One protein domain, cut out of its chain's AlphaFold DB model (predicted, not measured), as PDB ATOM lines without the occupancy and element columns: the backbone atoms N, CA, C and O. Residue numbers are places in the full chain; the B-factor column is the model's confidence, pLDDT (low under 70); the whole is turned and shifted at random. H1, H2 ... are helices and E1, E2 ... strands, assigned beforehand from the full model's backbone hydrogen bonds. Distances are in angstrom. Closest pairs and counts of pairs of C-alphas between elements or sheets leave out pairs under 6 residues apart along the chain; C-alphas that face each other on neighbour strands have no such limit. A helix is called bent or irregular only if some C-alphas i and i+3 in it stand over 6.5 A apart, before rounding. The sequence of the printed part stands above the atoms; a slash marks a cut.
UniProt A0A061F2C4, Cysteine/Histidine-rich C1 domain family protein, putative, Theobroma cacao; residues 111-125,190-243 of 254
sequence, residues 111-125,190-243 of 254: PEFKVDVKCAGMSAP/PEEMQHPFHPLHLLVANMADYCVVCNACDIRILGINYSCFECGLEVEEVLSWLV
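This is residues 111 to 125 and 190 to 243 of the 254 residues of the protein "Cysteine/Histidine-rich C1 domain family protein, putative" of Theobroma cacao (UniProt A0A061F2C4). A small antiparallel sheet, curled like part of a barrel, has the short helix H1 on it and the longer helix H2 leading away as an arm; residues 236 to 243, of which 236 to 242 belong to H2, stick out free. The 69 printed residues hold E1, H1, E2, E3, E4 and H2 in chain order, a mixed class; the sheet's order is E1, E4, E3, E2. The whole is compact, with a radius of gyration of the C-alphas of 12.2 A, but elongated, spanning 42 by 25 by 19 A.

E1, residues 114 to 116, begins at C-alpha 114 (1.010, -35.788, 1.162). H1 is residues 117 to 122 and E2 residues 192 to 195. E3, residues 198 to 207, is 19.2 A long and bends by 95 degrees at residue 201. E4 is residues 224 to 227. H2, residues 229 to 242, is 21.4 A long and ends at C-alpha 242 (-21.357, -29.012, 1.893); it is neither bent nor irregular, but only just: C-alphas 231 and 234 are 6.0 A apart.

E1 and E4 are antiparallel at 146 degrees, with N 115 and O 226 2.9 A apart, within hydrogen-bond range. E2, E3 and E4 form a meander, each strand the antiparallel neighbour of the one before, in two hairpins. Within range are N 203 and O 193, 2.8 A, and N 206 and O 225, 2.8 A. H1 is on the sheet at a height of 8.1 A, only just over none of its strands; its closest C-alpha pair with E4 is Val 117 and Asn 225, 5.6 A. H2 only grazes the sheet with residues 229 to 232; H1 and H2 are apart. Every O i to N i+4 pair is within range in H1; in H2 4 of 10 are, beside 7 of 11 O i to N i+3 pairs.

Without the free stretch, the body spans 27 by 26 by 19 A. Residues 126 to 189 are not printed; C-alphas 125 and 190 are 9.8 A apart. The link E3 to E4, 16 residues, is long. Mean pLDDT of the printed part is 71.4, and 50 in H2.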
ATOM      1  N   PRO A 111      -6.873 -38.877  -2.192       58.44
ATOM      2  CA  PRO A 111      -7.258 -37.559  -2.712       58.44
ATOM      3  C   PRO A 111      -6.432 -36.418  -2.096       58.44
ATOM      4  O   PRO A 111      -6.291 -35.360  -2.682       58.44
ATOM      5  N   GLU A 112      -5.771 -36.649  -0.964       69.81
ATOM      6  CA  GLU A 112      -4.763 -35.734  -0.423       69.81
ATOM      7  C   GLU A 112      -3.446 -36.471  -0.186       69.81
ATOM      8  O   GLU A 112      -3.046 -36.653   0.960       69.81
ATOM      9  N   PHE A 113      -2.808 -37.003  -1.231       78.44
ATOM     10  CA  PHE A 113      -1.519 -37.674  -1.056       78.44
ATOM     11  C   PHE A 113      -0.430 -36.648  -0.705       78.44
ATOM     12  O   PHE A 113       0.003 -35.871  -1.559       78.44
ATOM     13  N   LYS A 114      -0.014 -36.648   0.563       83.88
ATOM     14  CA  LYS A 114       1.010 -35.788   1.162       83.88
ATOM     15  C   LYS A 114       2.050 -36.665   1.856       83.88
ATOM     16  O   LYS A 114       1.717 -37.506   2.690       83.88
ATOM     17  N   VAL A 115       3.327 -36.479   1.548       84.31
ATOM     18  CA  VAL A 115       4.415 -37.237   2.184       84.31
ATOM     19  C   VAL A 115       5.493 -36.314   2.728       84.31
ATOM     20  O   VAL A 115       5.857 -35.308   2.119       84.31
ATOM     21  N   ASP A 116       6.008 -36.680   3.900       86.00
ATOM     22  CA  ASP A 116       7.142 -36.010   4.522       86.00
ATOM     23  C   ASP A 116       8.380 -36.130   3.629       86.00
ATOM     24  O   ASP A 116       8.599 -37.152   2.971       86.00
ATOM     25  N   VAL A 117       9.240 -35.113   3.654       82.44
ATOM     26  CA  VAL A 117      10.486 -35.087   2.876       82.44
ATOM     27  C   VAL A 117      11.405 -36.275   3.182       82.44
ATOM     28  O   VAL A 117      12.111 -36.746   2.290       82.44
ATOM     29  N   LYS A 118      11.376 -36.818   4.407       80.62
ATOM     30  CA  LYS A 118      12.142 -38.014   4.796       80.62
ATOM     31  C   LYS A 118      11.571 -39.259   4.125       80.62
ATOM     32  O   LYS A 118      12.331 -40.044   3.564       80.62
ATOM     33  N   CYS A 119      10.247 -39.409   4.127       79.88
ATOM     34  CA  CYS A 119       9.557 -40.519   3.466       79.88
ATOM     35  C   CYS A 119       9.722 -40.458   1.944       79.88
ATOM     36  O   CYS A 119      10.028 -41.469   1.316       79.88
ATOM     37  N   ALA A 120       9.623 -39.258   1.367       81.25
ATOM     38  CA  ALA A 120       9.897 -39.000  -0.041       81.25
ATOM     39  C   ALA A 120      11.342 -39.373  -0.424       81.25
ATOM     40  O   ALA A 120      11.585 -39.981  -1.466       81.25
ATOM     41  N   GLY A 121      12.304 -39.067   0.454       72.56
ATOM     42  CA  GLY A 121      13.725 -39.364   0.266       72.56
ATOM     43  C   GLY A 121      14.054 -40.850   0.179       72.56
ATOM     44  O   GLY A 121      14.979 -41.219  -0.539       72.56
ATOM     45  N   MET A 122      13.277 -41.714   0.838       68.44
ATOM     46  CA  MET A 122      13.462 -43.167   0.728       68.44
ATOM     47  C   MET A 122      13.094 -43.708  -0.659       68.44
ATOM     48  O   MET A 122      13.598 -44.750  -1.073       68.44
ATOM     49  N   SER A 123      12.241 -42.978  -1.377       61.41
ATOM     50  CA  SER A 123      11.786 -43.289  -2.732       61.41
ATOM     51  C   SER A 123      12.529 -42.487  -3.810       61.41
ATOM     52  O   SER A 123      12.261 -42.662  -5.000       61.41
ATOM     53  N   ALA A 124      13.433 -41.581  -3.420       57.78
ATOM     54  CA  ALA A 124      14.054 -40.633  -4.332       57.78
ATOM     55  C   ALA A 124      14.993 -41.322  -5.347       57.78
ATOM     56  O   ALA A 124      15.686 -42.291  -5.022       57.78
ATOM     57  N   PRO A 125      15.067 -40.820  -6.595       53.47
ATOM     58  CA  PRO A 125      15.909 -41.410  -7.628       53.47
ATOM     59  C   PRO A 125      17.404 -41.312  -7.286       53.47
ATOM     60  O   PRO A 125      17.870 -40.347  -6.676       53.47
ATOM     61  N   PRO A 190      14.390 -32.671  -5.380       87.25
ATOM     62  CA  PRO A 190      13.807 -31.868  -6.455       87.25
ATOM     63  C   PRO A 190      12.611 -31.041  -5.986       87.25
ATOM     64  O   PRO A 190      11.984 -31.366  -4.995       87.25
ATOM     65  N   GLU A 191      12.224 -30.052  -6.780       89.19
ATOM     66  CA  GLU A 191      10.919 -29.402  -6.639       89.19
ATOM     67  C   GLU A 191       9.762 -30.369  -6.942       89.19
ATOM     68  O   GLU A 191       8.779 -30.411  -6.212       89.19
ATOM     69  N   GLU A 192       9.926 -31.219  -7.959       89.44
ATOM     70  CA  GLU A 192       8.934 -32.209  -8.384       89.44
ATOM     71  C   GLU A 192       9.498 -33.634  -8.356       89.44
ATOM     72  O   GLU A 192      10.636 -33.889  -8.776       89.44
ATOM     73  N   MET A 193       8.699 -34.602  -7.910       85.69
ATOM     74  CA  MET A 193       9.082 -36.014  -7.962       85.69
ATOM     75  C   MET A 193       7.919 -36.953  -8.245       85.69
ATOM     76  O   MET A 193       6.793 -36.734  -7.817       85.69
ATOM     77  N   GLN A 194       8.233 -38.070  -8.896       81.31
ATOM     78  CA  GLN A 194       7.330 -39.209  -8.982       81.31
ATOM     79  C   GLN A 194       7.521 -40.101  -7.755       81.31
ATOM     80  O   GLN A 194       8.654 -40.450  -7.409       81.31
ATOM     81  N   HIS A 195       6.427 -40.486  -7.105       75.00
ATOM     82  CA  HIS A 195       6.468 -41.331  -5.916       75.00
ATOM     83  C   HIS A 195       5.917 -42.733  -6.226       75.00
ATOM     84  O   HIS A 195       4.882 -42.831  -6.878       75.00
ATOM     85  N   PRO A 196       6.532 -43.836  -5.750       69.12
ATOM     86  CA  PRO A 196       6.080 -45.199  -6.063       69.12
ATOM     87  C   PRO A 196       4.633 -45.489  -5.654       69.12
ATOM     88  O   PRO A 196       3.940 -46.242  -6.327       69.12
ATOM     89  N   PHE A 197       4.178 -44.865  -4.565       63.88
ATOM     90  CA  PHE A 197       2.804 -44.977  -4.058       63.88
ATOM     91  C   PHE A 197       1.852 -43.918  -4.637       63.88
ATOM     92  O   PHE A 197       0.682 -43.873  -4.278       63.88
ATOM     93  N   HIS A 198       2.351 -43.059  -5.528       71.00
ATOM     94  CA  HIS A 198       1.556 -42.099  -6.288       71.00
ATOM     95  C   HIS A 198       2.135 -41.962  -7.711       71.00
ATOM     96  O   HIS A 198       2.631 -40.900  -8.079       71.00
ATOM     97  N   PRO A 199       2.166 -43.052  -8.506       67.44
ATOM     98  CA  PRO A 199       2.949 -43.096  -9.742       67.44
ATOM     99  C   PRO A 199       2.316 -42.309 -10.895       67.44
ATOM    100  O   PRO A 199       2.975 -42.084 -11.905       67.44
ATOM    101  N   LEU A 200       1.045 -41.930 -10.770       71.44
ATOM    102  CA  LEU A 200       0.270 -41.333 -11.856       71.44
ATOM    103  C   LEU A 200       0.383 -39.808 -11.912       71.44
ATOM    104  O   LEU A 200       0.249 -39.255 -12.997       71.44
ATOM    105  N   HIS A 201       0.710 -39.155 -10.796       78.19
ATOM    106  CA  HIS A 201       0.933 -37.711 -10.746       78.19
ATOM    107  C   HIS A 201       2.285 -37.390 -10.116       78.19
ATOM    108  O   HIS A 201       2.828 -38.160  -9.316       78.19
ATOM    109  N   LEU A 202       2.829 -36.228 -10.469       83.50
ATOM    110  CA  LEU A 202       3.999 -35.688  -9.794       83.50
ATOM    111  C   LEU A 202       3.579 -35.069  -8.463       83.50
ATOM    112  O   LEU A 202       2.557 -34.394  -8.356       83.50
ATOM    113  N   LEU A 203       4.397 -35.297  -7.444       86.75
ATOM    114  CA  LEU A 203       4.295 -34.573  -6.193       86.75
ATOM    115  C   LEU A 203       5.180 -33.340  -6.263       86.75
ATOM    116  O   LEU A 203       6.338 -33.430  -6.683       86.75
ATOM    117  N   VAL A 204       4.649 -32.221  -5.792       89.19
ATOM    118  CA  VAL A 204       5.326 -30.927  -5.763       89.19
ATOM    119  C   VAL A 204       5.695 -30.599  -4.322       89.19
ATOM    120  O   VAL A 204       4.907 -30.823  -3.397       89.19
ATOM    121  N   ALA A 205       6.913 -30.106  -4.124       89.75
ATOM    122  CA  ALA A 205       7.388 -29.634  -2.837       89.75
ATOM    123  C   ALA A 205       6.671 -28.332  -2.459       89.75
ATOM    124  O   ALA A 205       6.810 -27.320  -3.138       89.75
ATOM    125  N   ASN A 206       5.947 -28.346  -1.345       86.06
ATOM    126  CA  ASN A 206       5.175 -27.213  -0.851       86.06
ATOM    127  C   ASN A 206       5.438 -26.994   0.640       86.06
ATOM    128  O   ASN A 206       5.709 -27.939   1.387       86.06
ATOM    129  N   MET A 207       5.339 -25.745   1.095       80.88
ATOM    130  CA  MET A 207       5.339 -25.455   2.527       80.88
ATOM    131  C   MET A 207       3.999 -25.887   3.124       80.88
ATOM    132  O   MET A 207       2.945 -25.599   2.565       80.88
ATOM    133  N   ALA A 208       4.028 -26.609   4.242       70.19
ATOM    134  CA  ALA A 208       2.808 -26.946   4.958       70.19
ATOM    135  C   ALA A 208       2.252 -25.688   5.651       70.19
ATOM    136  O   ALA A 208       2.831 -25.224   6.633       70.19
ATOM    137  N   ASP A 209       1.129 -25.159   5.158       62.25
ATOM    138  CA  ASP A 209       0.435 -24.002   5.758       62.25
ATOM    139  C   ASP A 209      -0.164 -24.322   7.137       62.25
ATOM    140  O   ASP A 209      -0.372 -23.450   7.981       62.25
ATOM    141  N   TYR A 210      -0.441 -25.600   7.377       68.81
ATOM    142  CA  TYR A 210      -0.966 -26.142   8.619       68.81
ATOM    143  C   TYR A 210      -0.397 -27.541   8.840       68.81
ATOM    144  O   TYR A 210       0.183 -28.154   7.946       68.81
ATOM    145  N   CYS A 211      -0.564 -28.067  10.050       71.56
ATOM    146  CA  CYS A 211      -0.121 -29.417  10.347       71.56
ATOM    147  C   CYS A 211      -0.841 -30.442   9.455       71.56
ATOM    148  O   CYS A 211      -2.043 -30.659   9.608       71.56
ATOM    149  N   VAL A 212      -0.079 -31.137   8.614       75.69
ATOM    150  CA  VAL A 212      -0.560 -32.244   7.779       75.69
ATOM    151  C   VAL A 212       0.020 -33.572   8.267       75.69
ATOM    152  O   VAL A 212       1.067 -33.594   8.910       75.69
ATOM    153  N   VAL A 213      -0.665 -34.683   8.006       78.94
ATOM    154  CA  VAL A 213      -0.196 -36.033   8.360       78.94
ATOM    155  C   VAL A 213       0.440 -36.674   7.129       78.94
ATOM    156  O   VAL A 213      -0.099 -36.570   6.030       78.94
ATOM    157  N   CYS A 214       1.594 -37.312   7.305       80.50
ATOM    158  CA  CYS A 214       2.282 -38.025   6.237       80.50
ATOM    159  C   CYS A 214       1.558 -39.328   5.891       80.50
ATOM    160  O   CYS A 214       1.490 -40.223   6.725       80.50
ATOM    161  N   ASN A 215       1.136 -39.500   4.638       81.56
ATOM    162  CA  ASN A 215       0.483 -40.730   4.172       81.56
ATOM    163  C   ASN A 215       1.382 -41.977   4.189       81.56
ATOM    164  O   ASN A 215       0.883 -43.083   4.009       81.56
ATOM    165  N   ALA A 216       2.700 -41.818   4.341       75.81
ATOM    166  CA  ALA A 216       3.638 -42.940   4.340       75.81
ATOM    167  C   ALA A 216       3.994 -43.450   5.745       75.81
ATOM    168  O   ALA A 216       4.404 -44.600   5.877       75.81
ATOM    169  N   CYS A 217       3.907 -42.606   6.776       78.00
ATOM    170  CA  CYS A 217       4.331 -42.964   8.135       78.00
ATOM    171  C   CYS A 217       3.377 -42.506   9.243       78.00
ATOM    172  O   CYS A 217       3.681 -42.730  10.409       78.00
ATOM    173  N   ASP A 218       2.275 -41.838   8.898       75.44
ATOM    174  CA  ASP A 218       1.264 -41.309   9.819       75.44
ATOM    175  C   ASP A 218       1.792 -40.298  10.859       75.44
ATOM    176  O   ASP A 218       1.119 -39.961  11.832       75.44
ATOM    177  N   ILE A 219       2.987 -39.742  10.631       76.88
ATOM    178  CA  ILE A 219       3.589 -38.701  11.474       76.88
ATOM    179  C   ILE A 219       3.205 -37.310  10.953       76.88
ATOM    180  O   ILE A 219       3.088 -37.081   9.747       76.88
ATOM    181  N   ARG A 220       3.039 -36.357  11.879       80.81
ATOM    182  CA  ARG A 220       2.804 -34.937  11.578       80.81
ATOM    183  C   ARG A 220       3.996 -34.340  10.824       80.81
ATOM    184  O   ARG A 220       5.130 -34.420  11.291       80.81
ATOM    185  N   ILE A 221       3.722 -33.701   9.695       80.38
ATOM    186  CA  ILE A 221       4.713 -32.993   8.890       80.38
ATOM    187  C   ILE A 221       4.778 -31.541   9.353       80.38
ATOM    188  O   ILE A 221       3.756 -30.874   9.533       80.38
ATOM    189  N   LEU A 222       6.004 -31.063   9.525       74.94
ATOM    190  CA  LEU A 222       6.333 -29.676   9.808       74.94
ATOM    191  C   LEU A 222       7.310 -29.209   8.723       74.94
ATOM    192  O   LEU A 222       8.257 -29.925   8.401       74.94
ATOM    193  N   GLY A 223       7.098 -28.017   8.165       78.06
ATOM    194  CA  GLY A 223       7.937 -27.485   7.087       78.06
ATOM    195  C   GLY A 223       7.520 -27.965   5.694       78.06
ATOM    196  O   GLY A 223       6.331 -27.993   5.372       78.06
ATOM    197  N   ILE A 224       8.498 -28.294   4.845       86.31
ATOM    198  CA  ILE A 224       8.235 -28.702   3.461       86.31
ATOM    199  C   ILE A 224       7.669 -30.127   3.432       86.31
ATOM    200  O   ILE A 224       8.153 -31.018   4.128       86.31
ATOM    201  N   ASN A 225       6.665 -30.350   2.590       88.12
ATOM    202  CA  ASN A 225       6.102 -31.658   2.268       88.12
ATOM    203  C   ASN A 225       5.958 -31.810   0.750       88.12
ATOM    204  O   ASN A 225       5.998 -30.821   0.025       88.12
ATOM    205  N   TYR A 226       5.789 -33.041   0.275       88.12
ATOM    206  CA  TYR A 226       5.431 -33.304  -1.117       88.12
ATOM    207  C   TYR A 226       3.958 -33.640  -1.212       88.12
ATOM    208  O   TYR A 226       3.517 -34.611  -0.598       88.12
ATOM    209  N   SER A 227       3.223 -32.874  -2.007       87.25
ATOM    210  CA  SER A 227       1.789 -33.051  -2.196       87.25
ATOM    211  C   SER A 227       1.421 -33.119  -3.673       87.25
ATOM    212  O   SER A 227       2.090 -32.539  -4.528       87.25
ATOM    213  N   CYS A 228       0.354 -33.852  -3.980       84.69
ATOM    214  CA  CYS A 228      -0.229 -33.857  -5.317       84.69
ATOM    215  C   CYS A 228      -1.229 -32.704  -5.463       84.69
ATOM    216  O   CYS A 228      -2.245 -32.676  -4.764       84.69
ATOM    217  N   PHE A 229      -0.959 -31.774  -6.384       73.25
ATOM    218  CA  PHE A 229      -1.866 -30.660  -6.674       73.25
ATOM    219  C   PHE A 229      -3.170 -31.141  -7.322       73.25
ATOM    220  O   PHE A 229      -4.251 -30.742  -6.898       73.25
ATOM    221  N   GLU A 230      -3.078 -32.054  -8.293       69.44
ATOM    222  CA  GLU A 230      -4.235 -32.570  -9.040       69.44
ATOM    223  C   GLU A 230      -5.252 -33.266  -8.129       69.44
ATOM    224  O   GLU A 230      -6.456 -33.076  -8.281       69.44
ATOM    225  N   CYS A 231      -4.776 -34.025  -7.140       68.94
ATOM    226  CA  CYS A 231      -5.654 -34.682  -6.177       68.94
ATOM    227  C   CYS A 231      -6.201 -33.702  -5.121       68.94
ATOM    228  O   CYS A 231      -7.364 -33.813  -4.739       68.94
ATOM    229  N   GLY A 232      -5.409 -32.709  -4.693       61.69
ATOM    230  CA  GLY A 232      -5.808 -31.751  -3.655       61.69
ATOM    231  C   GLY A 232      -6.966 -30.821  -4.048       61.69
ATOM    232  O   GLY A 232      -7.739 -30.415  -3.179       61.69
ATOM    233  N   LEU A 233      -7.131 -30.525  -5.342       53.97
ATOM    234  CA  LEU A 233      -8.199 -29.651  -5.846       53.97
ATOM    235  C   LEU A 233      -9.615 -30.228  -5.658       53.97
ATOM    236  O   LEU A 233     -10.564 -29.464  -5.481       53.97
ATOM    237  N   GLU A 234      -9.780 -31.556  -5.638       47.34
ATOM    238  CA  GLU A 234     -11.107 -32.181  -5.494       47.34
ATOM    239  C   GLU A 234     -11.733 -31.962  -4.099       47.34
ATOM    240  O   GLU A 234     -12.940 -32.142  -3.933       47.34
ATOM    241  N   VAL A 235     -10.962 -31.547  -3.084       47.72
ATOM    242  CA  VAL A 235     -11.480 -31.356  -1.715       47.72
ATOM    243  C   VAL A 235     -12.043 -29.948  -1.497       47.72
ATOM    244  O   VAL A 235     -13.109 -29.808  -0.889       47.72
ATOM    245  N   GLU A 236     -11.399 -28.904  -2.026       43.72
ATOM    246  CA  GLU A 236     -11.882 -27.521  -1.876       43.72
ATOM    247  C   GLU A 236     -13.211 -27.295  -2.608       43.72
ATOM    248  O   GLU A 236     -14.122 -26.646  -2.082       43.72
ATOM    249  N   GLU A 237     -13.378 -27.903  -3.784       40.19
ATOM    250  CA  GLU A 237     -14.611 -27.769  -4.561       40.19
ATOM    251  C   GLU A 237     -15.789 -28.515  -3.899       40.19
ATOM    252  O   GLU A 237     -16.907 -27.994  -3.864       40.19
ATOM    253  N   VAL A 238     -15.546 -29.674  -3.268       41.03
ATOM    254  CA  VAL A 238     -16.568 -30.464  -2.548       41.03
ATOM    255  C   VAL A 238     -16.996 -29.804  -1.231       41.03
ATOM    256  O   VAL A 238     -18.175 -29.868  -0.869       41.03
ATOM    257  N   LEU A 239     -16.098 -29.096  -0.536       39.88
ATOM    258  CA  LEU A 239     -16.466 -28.304   0.644       39.88
ATOM    259  C   LEU A 239     -17.450 -27.172   0.300       39.88
ATOM    260  O   LEU A 239     -18.329 -26.865   1.110       39.88
ATOM    261  N   SER A 240     -17.402 -26.621  -0.920       42.66
ATOM    262  CA  SER A 240     -18.389 -25.627  -1.378       42.66
ATOM    263  C   SER A 240     -19.807 -26.203  -1.541       42.66
ATOM    264  O   SER A 240     -20.793 -25.480  -1.383       42.66
ATOM    265  N   TRP A 241     -19.935 -27.516  -1.779       38.94
ATOM    266  CA  TRP A 241     -21.224 -28.217  -1.883       38.94
ATOM    267  C   TRP A 241     -21.803 -28.599  -0.514       38.94
ATOM    268  O   TRP A 241     -23.012 -28.813  -0.400       38.94
ATOM    269  N   LEU A 242     -20.962 -28.666   0.524       35.41
ATOM    270  CA  LEU A 242     -21.357 -29.012   1.893       35.41
ATOM    271  C   LEU A 242     -21.834 -27.809   2.719       35.41
ATOM    272  O   LEU A 242     -22.401 -28.009   3.794       35.41
ATOM    273  N   VAL A 243     -21.685 -26.573   2.225       36.47
ATOM    274  CA  VAL A 243     -22.337 -25.403   2.830       36.47
ATOM    275  C   VAL A 243     -23.843 -25.494   2.544       36.47
ATOM    276  O   VAL A 243     -24.249 -25.417   1.379       36.47
TER     277      VAL A 243